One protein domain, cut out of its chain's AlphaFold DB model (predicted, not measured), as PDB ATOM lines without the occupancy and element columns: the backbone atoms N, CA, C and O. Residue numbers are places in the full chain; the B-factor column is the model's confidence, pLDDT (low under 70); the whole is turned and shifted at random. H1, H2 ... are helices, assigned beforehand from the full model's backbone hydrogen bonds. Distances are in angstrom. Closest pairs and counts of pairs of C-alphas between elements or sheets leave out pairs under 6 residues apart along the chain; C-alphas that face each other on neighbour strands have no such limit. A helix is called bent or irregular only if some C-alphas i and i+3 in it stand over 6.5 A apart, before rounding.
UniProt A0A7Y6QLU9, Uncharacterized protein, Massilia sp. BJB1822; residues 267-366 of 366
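What this domain is: This is residues 267 to 366 of the 366 residues of an uncharacterized protein of Massilia sp. BJB1822 (UniProt A0A7Y6QLU9). H4 makes the core of a small all-helix body: H5 folds back beside it as a helical hairpin, and H3 crosses H4 at a steep angle, with its first residues reaching H5. On the side of H4 away from H5, H2 packs across it almost at a right angle, and H1 runs side by side with H2 on the far side from H4. The printed part has 100 residues with five named helices, H1 to H5 in order along the chain, which hold 66 of them, and no named strand. It is compact and rounded, with a radius of gyration of the C-alphas of 12.4 A and spans of 32 by 30 by 21 A.

How they stand to each other: H1, residues 267 to 277, touches H2, residues 288 to 300, the same way at a shallow tilt of 21 degrees; their closest C-alphas, of Tyr 273 and Gly 293, are 4.2 A apart. H2 is irregular: C-alphas 296 and 299 are 9.0 A apart. With residues 295 to 299 alone it touches H3, residues 312 to 323, about perpendicular at 75 degrees; the closest C-alphas are those of Val 295 and Asn 322, 5.3 A apart. H4, residues 331 to 345, touches H2 with residues 337 to 342 alone, about perpendicular at 84 degrees; the C-alphas of Ala 292 and Ala 341, the closest, are 4.6 A apart. H3 and H4 touch at a steep tilt of 52 degrees, opposite ways, closest at the C-alphas of Ala 319 and Ala 338, 5.1 A apart. H4 and H5, residues 351 to 365, form a helical hairpin at a shallow tilt of 4 degrees, opposite ways; their closest C-alphas, of Ala 339 and Ile 358, are 6.6 A apart. H3, with residues 312 to 313 alone, touches residues 353 to 357 of H5 at a steep tilt of 49 degrees, the same way; the C-alphas of Val 312 and Leu 354, the closest, are 6.1 A apart. H1 is apart from H3, H4 and H5, and H2 is apart from H5. In H1, H3, H4 and H5 every O i to N i+4 pair is within hydrogen-bond range; in H2 5 of 9 are.

Where its parts are: H1 begins at C-alpha 267, (159.795, 156.403, 176.320). H2 measures 20.0 A from first to last C-alpha. H4, 21.3 A long, begins at C-alpha 331, (182.080, 168.474, 169.376). H5, 21.2 A long, ends at C-alpha 365, (187.319, 165.040, 164.903). H1 and H3 measure 15.6 A and 16.1 A.

The domain as a whole: The C-alphas of Ala 278 and Asp 366, the two farthest apart, are 35.6 A apart. The printed part has no cut, and it ends at residue 366, the chain's last. The link from H2 to H3 is long, with 11 residues; the link from H4 to H5 is tight, and those from H1 to H2 and from H3 to H4 are short. The mean pLDDT of the printed part is 73.9; under 70 are residues 300 to 314, 327, 345 to 354, 356 to 357 and 366.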
ATOM      1  N   GLN A 267     160.806 155.467 175.858       80.12
ATOM      2  CA  GLN A 267     159.795 156.403 176.320       80.12
ATOM      3  C   GLN A 267     160.372 157.817 176.407       80.12
ATOM      4  O   GLN A 267     159.741 158.770 175.961       80.12
ATOM      5  N   LYS A 268     161.598 157.956 176.923       83.50
ATOM      6  CA  LYS A 268     162.262 159.262 177.027       83.50
ATOM      7  C   LYS A 268     162.599 159.844 175.662       83.50
ATOM      8  O   LYS A 268     162.465 161.053 175.486       83.50
ATOM      9  N   PHE A 269     163.010 159.001 174.718       82.75
ATOM     10  CA  PHE A 269     163.244 159.406 173.337       82.75
ATOM     11  C   PHE A 269     161.968 159.965 172.695       82.75
ATOM     12  O   PHE A 269     161.971 161.090 172.194       82.75
ATOM     13  N   ASP A 270     160.861 159.222 172.772       76.69
ATOM     14  CA  ASP A 270     159.571 159.631 172.207       76.69
ATOM     15  C   ASP A 270     159.049 160.928 172.863       76.69
ATOM     16  O   ASP A 270     158.544 161.823 172.175       76.69
ATOM     17  N   ASP A 271     159.239 161.082 174.179       80.50
ATOM     18  CA  ASP A 271     158.892 162.305 174.916       80.50
ATOM     19  C   ASP A 271     159.720 163.518 174.444       80.50
ATOM     20  O   ASP A 271     159.191 164.626 174.297       80.50
ATOM     21  N   GLY A 272     161.015 163.323 174.181       82.06
ATOM     22  CA  GLY A 272     161.908 164.353 173.644       82.06
ATOM     23  C   GLY A 272     161.557 164.756 172.217       82.06
ATOM     24  O   GLY A 272     161.496 165.946 171.895       82.06
ATOM     25  N   TYR A 273     161.225 163.771 171.386       80.44
ATOM     26  CA  TYR A 273     160.740 163.980 170.027       80.44
ATOM     27  C   TYR A 273     159.451 164.816 170.019       80.44
ATOM     28  O   TYR A 273     159.339 165.817 169.308       80.44
ATOM     29  N   ALA A 274     158.471 164.471 170.858       79.62
ATOM     30  CA  ALA A 274     157.235 165.241 170.975       79.62
ATOM     31  C   ALA A 274     157.492 166.695 171.416       79.62
ATOM     32  O   ALA A 274     156.893 167.627 170.870       79.62
ATOM     33  N   ALA A 275     158.416 166.900 172.359       81.12
ATOM     34  CA  ALA A 275     158.787 168.223 172.850       81.12
ATOM     35  C   ALA A 275     159.485 169.085 171.784       81.12
ATOM     36  O   ALA A 275     159.153 170.264 171.639       81.12
ATOM     37  N   GLY A 276     160.401 168.506 171.000       79.44
ATOM     38  CA  GLY A 276     161.074 169.210 169.905       79.44
ATOM     39  C   GLY A 276     160.097 169.644 168.812       79.44
ATOM     40  O   GLY A 276     160.138 170.791 168.367       79.44
ATOM     41  N   ARG A 277     159.123 168.789 168.467       77.88
ATOM     42  CA  ARG A 277     158.040 169.125 167.524       77.88
ATOM     43  C   ARG A 277     157.151 170.265 168.027       77.88
ATOM     44  O   ARG A 277     156.662 171.065 167.234       77.88
ATOM     45  N   ALA A 278     156.936 170.338 169.338       80.88
ATOM     46  CA  ALA A 278     156.190 171.415 169.978       80.88
ATOM     47  C   ALA A 278     157.014 172.708 170.159       80.88
ATOM     48  O   ALA A 278     156.491 173.686 170.692       80.88
ATOM     49  N   GLY A 279     158.285 172.729 169.737       80.50
ATOM     50  CA  GLY A 279     159.177 173.879 169.890       80.50
ATOM     51  C   GLY A 279     159.577 174.156 171.342       80.50
ATOM     52  O   GLY A 279     159.901 175.291 171.684       80.50
ATOM     53  N   MET A 280     159.518 173.149 172.218       84.38
ATOM     54  CA  MET A 280     159.882 173.303 173.628       84.38
ATOM     55  C   MET A 280     161.401 173.330 173.793       84.38
ATOM     56  O   MET A 280     162.105 172.518 173.201       84.38
ATOM     57  N   THR A 281     161.916 174.230 174.631       84.88
ATOM     58  CA  THR A 281     163.345 174.269 174.968       84.88
ATOM     59  C   THR A 281     163.701 173.135 175.943       84.88
ATOM     60  O   THR A 281     162.956 172.926 176.906       84.88
ATOM     61  N   PRO A 282     164.824 172.422 175.746       88.00
ATOM     62  CA  PRO A 282     165.273 171.380 176.663       88.00
ATOM     63  C   PRO A 282     165.507 171.897 178.083       88.00
ATOM     64  O   PRO A 282     166.051 172.984 178.285       88.00
ATOM     65  N   ALA A 283     165.127 171.099 179.083       84.56
ATOM     66  CA  ALA A 283     165.486 171.386 180.467       84.56
ATOM     67  C   ALA A 283     166.992 171.123 180.693       84.56
ATOM     68  O   ALA A 283     167.516 170.161 180.131       84.56
ATOM     69  N   PRO A 284     167.683 171.884 181.564       77.75
ATOM     70  CA  PRO A 284     169.119 171.703 181.826       77.75
ATOM     71  C   PRO A 284     169.519 170.294 182.293       77.75
ATOM     72  O   PRO A 284     170.651 169.871 182.106       77.75
ATOM     73  N   GLN A 285     168.588 169.574 182.918       83.31
ATOM     74  CA  GLN A 285     168.752 168.214 183.430       83.31
ATOM     75  C   GLN A 285     168.089 167.141 182.549       83.31
ATOM     76  O   GLN A 285     167.809 166.042 183.030       83.31
ATOM     77  N   ALA A 286     167.762 167.460 181.293       86.31
ATOM     78  CA  ALA A 286     167.218 166.482 180.359       86.31
ATOM     79  C   ALA A 286     168.215 165.331 180.161       86.31
ATOM     80  O   ALA A 286     169.415 165.542 179.997       86.31
ATOM     81  N   SER A 287     167.717 164.097 180.205       88.50
ATOM     82  CA  SER A 287     168.544 162.916 179.967       88.50
ATOM     83  C   SER A 287     169.007 162.857 178.516       88.50
ATOM     84  O   SER A 287     168.280 163.296 177.624       88.50
ATOM     85  N   PHE A 288     170.149 162.215 178.280       87.81
ATOM     86  CA  PHE A 288     170.700 161.990 176.944       87.81
ATOM     87  C   PHE A 288     169.663 161.420 175.958       87.81
ATOM     88  O   PHE A 288     169.450 162.000 174.902       87.81
ATOM     89  N   ASP A 289     168.914 160.383 176.352       84.25
ATOM     90  CA  ASP A 289     167.881 159.751 175.509       84.25
ATOM     91  C   ASP A 289     166.764 160.720 175.092       84.25
ATOM     92  O   ASP A 289     166.264 160.675 173.972       84.25
ATOM     93  N   TRP A 290     166.399 161.636 175.990       89.38
ATOM     94  CA  TRP A 290     165.393 162.663 175.720       89.38
ATOM     95  C   TRP A 290     165.946 163.718 174.760       89.38
ATOM     96  O   TRP A 290     165.274 164.126 173.814       89.38
ATOM     97  N   LEU A 291     167.198 164.132 174.966       88.94
ATOM     98  CA  LEU A 291     167.883 165.065 174.073       88.94
ATOM     99  C   LEU A 291     168.051 164.467 172.671       88.94
ATOM    100  O   LEU A 291     167.841 165.183 171.698       88.94
ATOM    101  N   ALA A 292     168.327 163.164 172.564       85.94
ATOM    102  CA  ALA A 292     168.429 162.453 171.292       85.94
ATOM    103  C   ALA A 292     167.111 162.515 170.496       85.94
ATOM    104  O   ALA A 292     167.125 162.779 169.297       85.94
ATOM    105  N   GLY A 293     165.961 162.360 171.159       81.25
ATOM    106  CA  GLY A 293     164.658 162.542 170.510       81.25
ATOM    107  C   GLY A 293     164.413 163.987 170.071       81.25
ATOM    108  O   GLY A 293     163.941 164.241 168.961       81.25
ATOM    109  N   TRP A 294     164.775 164.947 170.925       86.62
ATOM    110  CA  TRP A 294     164.568 166.373 170.674       86.62
ATOM    111  C   TRP A 294     165.370 166.891 169.472       86.62
ATOM    112  O   TRP A 294     164.802 167.572 168.612       86.62
ATOM    113  N   VAL A 295     166.662 166.544 169.370       86.75
ATOM    114  CA  VAL A 295     167.555 167.059 168.310       86.75
ATOM    115  C   VAL A 295     167.144 166.621 166.910       86.75
ATOM    116  O   VAL A 295     167.474 167.314 165.950       86.75
ATOM    117  N   MET A 296     166.388 165.527 166.770       79.81
ATOM    118  CA  MET A 296     165.896 165.107 165.460       79.81
ATOM    119  C   MET A 296     164.918 166.127 164.882       79.81
ATOM    120  O   MET A 296     165.021 166.479 163.720       79.81
ATOM    121  N   VAL A 297     163.969 166.641 165.662       74.56
ATOM    122  CA  VAL A 297     162.858 167.460 165.130       74.56
ATOM    123  C   VAL A 297     162.918 168.936 165.499       74.56
ATOM    124  O   VAL A 297     162.145 169.732 164.961       74.56
ATOM    125  N   ALA A 298     163.820 169.314 166.404       74.31
ATOM    126  CA  ALA A 298     164.021 170.703 166.783       74.31
ATOM    127  C   ALA A 298     164.337 171.587 165.567       74.31
ATOM    128  O   ALA A 298     164.914 171.142 164.572       74.31
ATOM    129  N   ASN A 299     163.919 172.853 165.641       71.94
ATOM    130  CA  ASN A 299     164.156 173.874 164.610       71.94
ATOM    131  C   ASN A 299     163.721 173.477 163.182       71.94
ATOM    132  O   ASN A 299     164.164 174.087 162.214       71.94
ATOM    133  N   GLY A 300     162.836 172.483 163.043       61.81
ATOM    134  CA  GLY A 300     162.325 172.028 161.750       61.81
ATOM    135  C   GLY A 300     163.220 171.035 161.003       61.81
ATOM    136  O   GLY A 300     162.898 170.734 159.860       61.81
ATOM    137  N   ALA A 301     164.276 170.505 161.635       55.16
ATOM    138  CA  ALA A 301     165.210 169.541 161.039       55.16
ATOM    139  C   ALA A 301     164.493 168.312 160.436       55.16
ATOM    140  O   ALA A 301     164.468 168.105 159.229       55.16
ATOM    141  N   ASN A 302     163.770 167.533 161.241       53.75
ATOM    142  CA  ASN A 302     163.122 166.307 160.757       53.75
ATOM    143  C   ASN A 302     161.597 166.435 160.588       53.75
ATOM    144  O   ASN A 302     160.843 165.523 160.921       53.75
ATOM    145  N   ALA A 303     161.116 167.572 160.069       41.19
ATOM    146  CA  ALA A 303     159.684 167.786 159.823       41.19
ATOM    147  C   ALA A 303     159.100 166.909 158.691       41.19
ATOM    148  O   ALA A 303     157.878 166.833 158.558       41.19
ATOM    149  N   THR A 304     159.947 166.243 157.895       40.88
ATOM    150  CA  THR A 304     159.569 165.623 156.608       40.88
ATOM    151  C   THR A 304     160.039 164.175 156.403       40.88
ATOM    152  O   THR A 304     159.886 163.659 155.305       40.88
ATOM    153  N   GLY A 305     160.574 163.474 157.412       45.12
ATOM    154  CA  GLY A 305     160.864 162.032 157.272       45.12
ATOM    155  C   GLY A 305     162.132 161.688 156.474       45.12
ATOM    156  O   GLY A 305     162.196 160.645 155.827       45.12
ATOM    157  N   HIS A 306     163.171 162.522 156.559       46.62
ATOM    158  CA  HIS A 306     164.424 162.387 155.797       46.62
ATOM    159  C   HIS A 306     165.167 161.052 156.015       46.62
ATOM    160  O   HIS A 306     165.848 160.548 155.125       46.62
ATOM    161  N   MET A 307     164.999 160.438 157.189       51.75
ATOM    162  CA  MET A 307     165.608 159.148 157.542       51.75
ATOM    163  C   MET A 307     164.983 157.948 156.813       51.75
ATOM    164  O   MET A 307     165.586 156.877 156.798       51.75
ATOM    165  N   SER A 308     163.788 158.100 156.235       43.41
ATOM    166  CA  SER A 308     163.097 157.066 155.447       43.41
ATOM    167  C   SER A 308     163.256 157.231 153.933       43.41
ATOM    168  O   SER A 308     162.870 156.321 153.210       43.41
ATOM    169  N   THR A 309     163.844 158.342 153.470       41.38
ATOM    170  CA  THR A 309     163.974 158.719 152.046       41.38
ATOM    171  C   THR A 309     165.433 158.742 151.560       41.38
ATOM    172  O   THR A 309     165.768 159.491 150.649       41.38
ATOM    173  N   GLY A 310     166.340 158.031 152.240       47.69
ATOM    174  CA  GLY A 310     167.763 157.964 151.870       47.69
ATOM    175  C   GLY A 310     168.603 159.217 152.177       47.69
ATOM    176  O   GLY A 310     169.805 159.212 151.938       47.69
ATOM    177  N   LEU A 311     168.030 160.272 152.771       54.00
ATOM    178  CA  LEU A 311     168.717 161.541 153.083       54.00
ATOM    179  C   LEU A 311     169.365 161.516 154.478       54.00
ATOM    180  O   LEU A 311     169.105 162.358 155.345       54.00
ATOM    181  N   VAL A 312     170.170 160.480 154.711       64.31
ATOM    182  CA  VAL A 312     170.790 160.166 156.007       64.31
ATOM    183  C   VAL A 312     171.875 161.182 156.378       64.31
ATOM    184  O   VAL A 312     172.012 161.552 157.542       64.31
ATOM    185  N   ASP A 313     172.608 161.666 155.380       65.19
ATOM    186  CA  ASP A 313     173.615 162.722 155.484       65.19
ATOM    187  C   ASP A 313     173.003 164.041 155.974       65.19
ATOM    188  O   ASP A 313     173.493 164.655 156.923       65.19
ATOM    189  N   LYS A 314     171.876 164.432 155.374       68.25
ATOM    190  CA  LYS A 314     171.125 165.630 155.732       68.25
ATOM    191  C   LYS A 314     170.537 165.502 157.133       68.25
ATOM    192  O   LYS A 314     170.697 166.413 157.941       68.25
ATOM    193  N   ALA A 315     169.925 164.358 157.443       72.31
ATOM    194  CA  ALA A 315     169.368 164.097 158.766       72.31
ATOM    195  C   ALA A 315     170.443 164.158 159.866       72.31
ATOM    196  O   ALA A 315     170.212 164.764 160.914       72.31
ATOM    197  N   LEU A 316     171.629 163.589 159.621       81.19
ATOM    198  CA  LEU A 316     172.748 163.658 160.560       81.19
ATOM    199  C   LEU A 316     173.276 165.090 160.712       81.19
ATOM    200  O   LEU A 316     173.481 165.545 161.836       81.19
ATOM    201  N   ALA A 317     173.461 165.822 159.611       80.81
ATOM    202  CA  ALA A 317     173.950 167.201 159.645       80.81
ATOM    203  C   ALA A 317     173.002 168.132 160.420       80.81
ATOM    204  O   ALA A 317     173.446 168.956 161.223       80.81
ATOM    205  N   GLU A 318     171.694 167.981 160.225       81.06
ATOM    206  CA  GLU A 318     170.683 168.760 160.938       81.06
ATOM    207  C   GLU A 318     170.597 168.371 162.423       81.06
ATOM    208  O   GLU A 318     170.522 169.250 163.285       81.06
ATOM    209  N   ALA A 319     170.693 167.076 162.747       83.81
ATOM    210  CA  ALA A 319     170.762 166.611 164.132       83.81
ATOM    211  C   ALA A 319     172.012 167.149 164.852       83.81
ATOM    212  O   ALA A 319     171.915 167.612 165.988       83.81
ATOM    213  N   MET A 320     173.172 167.171 164.184       86.12
ATOM    214  CA  MET A 320     174.402 167.772 164.711       86.12
ATOM    215  C   MET A 320     174.266 169.285 164.904       86.12
ATOM    216  O   MET A 320     174.718 169.817 165.920       86.12
ATOM    217  N   ALA A 321     173.625 169.990 163.968       86.06
ATOM    218  CA  ALA A 321     173.370 171.423 164.093       86.06
ATOM    219  C   ALA A 321     172.481 171.726 165.307       86.06
ATOM    220  O   ALA A 321     172.788 172.628 166.085       86.06
ATOM    221  N   ASN A 322     171.433 170.927 165.524       86.44
ATOM    222  CA  ASN A 322     170.566 171.045 166.692       86.44
ATOM    223  C   ASN A 322     171.292 170.698 167.995       86.44
ATOM    224  O   ASN A 322     171.192 171.449 168.962       86.44
ATOM    225  N   ALA A 323     172.063 169.613 168.023       86.56
ATOM    226  CA  ALA A 323     172.871 169.236 169.179       86.56
ATOM    227  C   ALA A 323     173.911 170.315 169.535       86.56
ATOM    228  O   ALA A 323     174.127 170.588 170.712       86.56
ATOM    229  N   SER A 324     174.474 171.002 168.537       86.44
ATOM    230  CA  SER A 324     175.423 172.109 168.738       86.44
ATOM    231  C   SER A 324     174.801 173.347 169.393       86.44
ATOM    232  O   SER A 324     175.529 174.190 169.907       86.44
ATOM    233  N   THR A 325     173.466 173.479 169.387       83.94
ATOM    234  CA  THR A 325     172.769 174.566 170.107       83.94
ATOM    235  C   THR A 325     172.679 174.325 171.613       83.94
ATOM    236  O   THR A 325     172.301 175.223 172.365       83.94
ATOM    237  N   LEU A 326     173.009 173.115 172.066       82.19
ATOM    238  CA  LEU A 326     173.051 172.769 173.474       82.19
ATOM    239  C   LEU A 326     174.450 173.122 173.992       82.19
ATOM    240  O   LEU A 326     175.402 172.376 173.781       82.19
ATOM    241  N   ASP A 327     174.565 174.247 174.705       69.19
ATOM    242  CA  ASP A 327     175.821 174.842 175.222       69.19
ATOM    243  C   ASP A 327     176.681 173.920 176.127       69.19
ATOM    244  O   ASP A 327     177.709 174.331 176.665       69.19
ATOM    245  N   THR A 328     176.253 172.678 176.350       71.56
ATOM    246  CA  THR A 328     176.839 171.715 177.293       71.56
ATOM    247  C   THR A 328     177.641 170.595 176.634       71.56
ATOM    248  O   THR A 328     178.327 169.871 177.354       71.56
ATOM    249  N   PHE A 329     177.606 170.457 175.306       79.62
ATOM    250  CA  PHE A 329     178.258 169.351 174.602       79.62
ATOM    251  C   PHE A 329     179.553 169.768 173.904       79.62
ATOM    252  O   PHE A 329     179.624 170.799 173.234       79.62
ATOM    253  N   SER A 330     180.594 168.944 174.038       84.44
ATOM    254  CA  SER A 330     181.783 169.056 173.194       84.44
ATOM    255  C   SER A 330     181.463 168.611 171.758       84.44
ATOM    256  O   SER A 330     180.478 167.908 171.542       84.44
ATOM    257  N   PRO A 331     182.296 168.939 170.750       83.00
ATOM    258  CA  PRO A 331     182.080 168.474 169.376       83.00
ATOM    259  C   PRO A 331     181.958 166.947 169.238       83.00
ATOM    260  O   PRO A 331     181.223 166.469 168.377       83.00
ATOM    261  N   LYS A 332     182.638 166.180 170.105       84.94
ATOM    262  CA  LYS A 332     182.506 164.716 170.152       84.94
ATOM    263  C   LYS A 332     181.155 164.292 170.730       84.94
ATOM    264  O   LYS A 332     180.504 163.442 170.136       84.94
ATOM    265  N   ASP A 333     180.695 164.942 171.798       83.44
ATOM    266  CA  ASP A 333     179.387 164.645 172.397       83.44
ATOM    267  C   ASP A 333     178.222 165.063 171.475       83.44
ATOM    268  O   ASP A 333     177.175 164.421 171.460       83.44
ATOM    269  N   VAL A 334     178.408 166.113 170.664       86.25
ATOM    270  CA  VAL A 334     177.468 166.528 169.608       86.25
ATOM    271  C   VAL A 334     177.317 165.433 168.554       86.25
ATOM    272  O   VAL A 334     176.191 165.085 168.192       86.25
ATOM    273  N   LEU A 335     178.437 164.886 168.063       86.88
ATOM    274  CA  LEU A 335     178.409 163.788 167.100       86.88
ATOM    275  C   LEU A 335     177.807 162.526 167.724       86.88
ATOM    276  O   LEU A 335     176.993 161.874 167.083       86.88
ATOM    277  N   GLU A 336     178.167 162.200 168.965       86.50
ATOM    278  CA  GLU A 336     177.633 161.038 169.677       86.50
ATOM    279  C   GLU A 336     176.111 161.135 169.847       86.50
ATOM    280  O   GLU A 336     175.387 160.206 169.484       86.50
ATOM    281  N   LEU A 337     175.607 162.290 170.294       85.12
ATOM    282  CA  LEU A 337     174.177 162.547 170.448       85.12
ATOM    283  C   LEU A 337     173.431 162.464 169.110       85.12
ATOM    284  O   LEU A 337     172.402 161.792 169.024       85.12
ATOM    285  N   ALA A 338     173.950 163.108 168.063       85.00
ATOM    286  CA  ALA A 338     173.340 163.095 166.735       85.00
ATOM    287  C   ALA A 338     173.363 161.695 166.102       85.00
ATOM    288  O   ALA A 338     172.352 161.234 165.578       85.00
ATOM    289  N   ALA A 339     174.480 160.976 166.210       83.81
ATOM    290  CA  ALA A 339     174.611 159.606 165.729       83.81
ATOM    291  C   ALA A 339     173.627 158.668 166.438       83.81
ATOM    292  O   ALA A 339     172.975 157.848 165.793       83.81
ATOM    293  N   GLN A 340     173.480 158.794 167.759       79.38
ATOM    294  CA  GLN A 340     172.547 157.981 168.535       79.38
ATOM    295  C   GLN A 340     171.091 158.308 168.196       79.38
ATOM    296  O   GLN A 340     170.278 157.398 168.029       79.38
ATOM    297  N   ALA A 341     170.776 159.589 168.013       80.19
ATOM    298  CA  ALA A 341     169.472 160.048 167.558       80.19
ATOM    299  C   ALA A 341     169.117 159.481 166.170       80.19
ATOM    300  O   ALA A 341     168.065 158.861 165.998       80.19
ATOM    301  N   CYS A 342     170.039 159.584 165.209       78.81
ATOM    302  CA  CYS A 342     169.877 159.015 163.875       78.81
ATOM    303  C   CYS A 342     169.740 157.489 163.926       78.81
ATOM    304  O   CYS A 342     168.793 156.960 163.361       78.81
ATOM    305  N   ARG A 343     170.588 156.755 164.655       75.69
ATOM    306  CA  ARG A 343     170.470 155.285 164.785       75.69
ATOM    307  C   ARG A 343     169.106 154.849 165.330       75.69
ATOM    308  O   ARG A 343     168.578 153.832 164.897       75.69
ATOM    309  N   SER A 344     168.525 155.639 166.230       72.75
ATOM    310  CA  SER A 344     167.219 155.370 166.853       72.75
ATOM    311  C   SER A 344     166.039 155.605 165.907       72.75
ATOM    312  O   SER A 344     164.999 154.961 166.031       72.75
ATOM    313  N   CYS A 345     166.206 156.502 164.934       67.00
ATOM    314  CA  CYS A 345     165.241 156.740 163.859       67.00
ATOM    315  C   CYS A 345     165.547 155.945 162.579       67.00
ATOM    316  O   CYS A 345     164.741 155.958 161.647       67.00
ATOM    317  N   ALA A 346     166.702 155.283 162.504       60.59
ATOM    318  CA  ALA A 346     167.121 154.523 161.341       60.59
ATOM    319  C   ALA A 346     166.389 153.182 161.278       60.59
ATOM    320  O   ALA A 346     166.151 152.502 162.276       60.59
ATOM    321  N   SER A 347     166.071 152.766 160.059       52.94
ATOM    322  CA  SER A 347     165.716 151.374 159.795       52.94
ATOM    323  C   SER A 347     166.954 150.597 159.361       52.94
ATOM    324  O   SER A 347     167.975 151.184 158.995       52.94
ATOM    325  N   THR A 348     166.862 149.269 159.403       48.56
ATOM    326  CA  THR A 348     167.935 148.364 158.968       48.56
ATOM    327  C   THR A 348     168.458 148.682 157.555       48.56
ATOM    328  O   THR A 348     169.669 148.568 157.365       48.56
ATOM    329  N   ARG A 349     167.634 149.252 156.649       49.59
ATOM    330  CA  ARG A 349     168.074 149.779 155.332       49.59
ATOM    331  C   ARG A 349     169.203 150.777 155.370       49.59
ATOM    332  O   ARG A 349     170.195 150.587 154.678       49.59
ATOM    333  N   ASN A 350     169.070 151.804 156.195       51.34
ATOM    334  CA  ASN A 350     169.950 152.970 156.133       51.34
ATOM    335  C   ASN A 350     171.151 152.840 157.070       51.34
ATOM    336  O   ASN A 350     171.970 153.751 157.167       51.34
ATOM    337  N   ARG A 351     171.274 151.690 157.748       60.06
ATOM    338  CA  ARG A 351     172.313 151.413 158.741       60.06
ATOM    339  C   ARG A 351     173.703 151.608 158.160       60.06
ATOM    340  O   ARG A 351     174.517 152.294 158.757       60.06
ATOM    341  N   ARG A 352     173.995 150.974 157.023       56.47
ATOM    342  CA  ARG A 352     175.358 150.963 156.488       56.47
ATOM    343  C   ARG A 352     175.809 152.364 156.081       56.47
ATOM    344  O   ARG A 352     176.862 152.795 156.527       56.47
ATOM    345  N   SER A 353     174.980 153.072 155.319       56.91
ATOM    346  CA  SER A 353     175.260 154.444 154.894       56.91
ATOM    347  C   SER A 353     175.375 155.391 156.095       56.91
ATOM    348  O   SER A 353     176.284 156.211 156.143       56.91
ATOM    349  N   LEU A 354     174.511 155.236 157.108       68.69
ATOM    350  CA  LEU A 354     174.598 156.008 158.350       68.69
ATOM    351  C   LEU A 354     175.926 155.773 159.081       68.69
ATOM    352  O   LEU A 354     176.576 156.735 159.477       68.69
ATOM    353  N   GLU A 355     176.343 154.517 159.260       75.56
ATOM    354  CA  GLU A 355     177.598 154.197 159.952       75.56
ATOM    355  C   GLU A 355     178.835 154.660 159.165       75.56
ATOM    356  O   GLU A 355     179.789 155.131 159.777       75.56
ATOM    357  N   GLU A 356     178.817 154.585 157.830       67.06
ATOM    358  CA  GLU A 356     179.894 155.111 156.976       67.06
ATOM    359  C   GLU A 356     180.031 156.637 157.145       67.06
ATOM    360  O   GLU A 356     181.128 157.126 157.418       67.06
ATOM    361  N   ILE A 357     178.921 157.383 157.113       69.94
ATOM    362  CA  ILE A 357     178.929 158.844 157.308       69.94
ATOM    363  C   ILE A 357     179.356 159.211 158.737       69.94
ATOM    364  O   ILE A 357     180.127 160.153 158.928       69.94
ATOM    365  N   ILE A 358     178.882 158.484 159.755       76.81
ATOM    366  CA  ILE A 358     179.306 158.709 161.144       76.81
ATOM    367  C   ILE A 358     180.816 158.497 161.268       76.81
ATOM    368  O   ILE A 358     181.490 159.337 161.861       76.81
ATOM    369  N   GLN A 359     181.353 157.417 160.693       75.12
ATOM    370  CA  GLN A 359     182.784 157.131 160.743       75.12
ATOM    371  C   GLN A 359     183.606 158.234 160.065       75.12
ATOM    372  O   GLN A 359     184.602 158.678 160.630       75.12
ATOM    373  N   GLU A 360     183.156 158.759 158.922       75.38
ATOM    374  CA  GLU A 360     183.805 159.910 158.284       75.38
ATOM    375  C   GLU A 360     183.828 161.161 159.176       75.38
ATOM    376  O   GLU A 360     184.785 161.934 159.121       75.38
ATOM    377  N   GLN A 361     182.786 161.397 159.981       74.88
ATOM    378  CA  GLN A 361     182.773 162.516 160.929       74.88
ATOM    379  C   GLN A 361     183.680 162.259 162.135       74.88
ATOM    380  O   GLN A 361     184.336 163.192 162.597       74.88
ATOM    381  N   VAL A 362     183.760 161.017 162.624       76.56
ATOM    382  CA  VAL A 362     184.703 160.626 163.687       76.56
ATOM    383  C   VAL A 362     186.140 160.896 163.241       76.56
ATOM    384  O   VAL A 362     186.872 161.582 163.950       76.56
ATOM    385  N   ASP A 363     186.503 160.465 162.032       76.12
ATOM    386  CA  ASP A 363     187.849 160.627 161.469       76.12
ATOM    387  C   ASP A 363     188.246 162.102 161.248       76.12
ATOM    388  O   ASP A 363     189.425 162.417 161.114       76.12
ATOM    389  N   ARG A 364     187.274 163.027 161.195       75.94
ATOM    390  CA  ARG A 364     187.507 164.483 161.092       75.94
ATOM    391  C   ARG A 364     187.682 165.172 162.448       75.94
ATOM    392  O   ARG A 364     188.117 166.324 162.481       75.94
ATOM    393  N   LEU A 365     187.265 164.520 163.533       71.00
ATOM    394  CA  LEU A 365     187.319 165.040 164.903       71.00
ATOM    395  C   LEU A 365     188.522 164.510 165.703       71.00
ATOM    396  O   LEU A 365     188.757 164.998 166.814       71.00
ATOM    397  N   ASP A 366     189.245 163.532 165.156       55.56
ATOM    398  CA  ASP A 366     190.555 163.048 165.617       55.56
ATOM    399  C   ASP A 366     191.703 163.757 164.879       55.56
ATOM    400  O   ASP A 366     192.745 164.009 165.537       55.56
TER     401      ASP A 366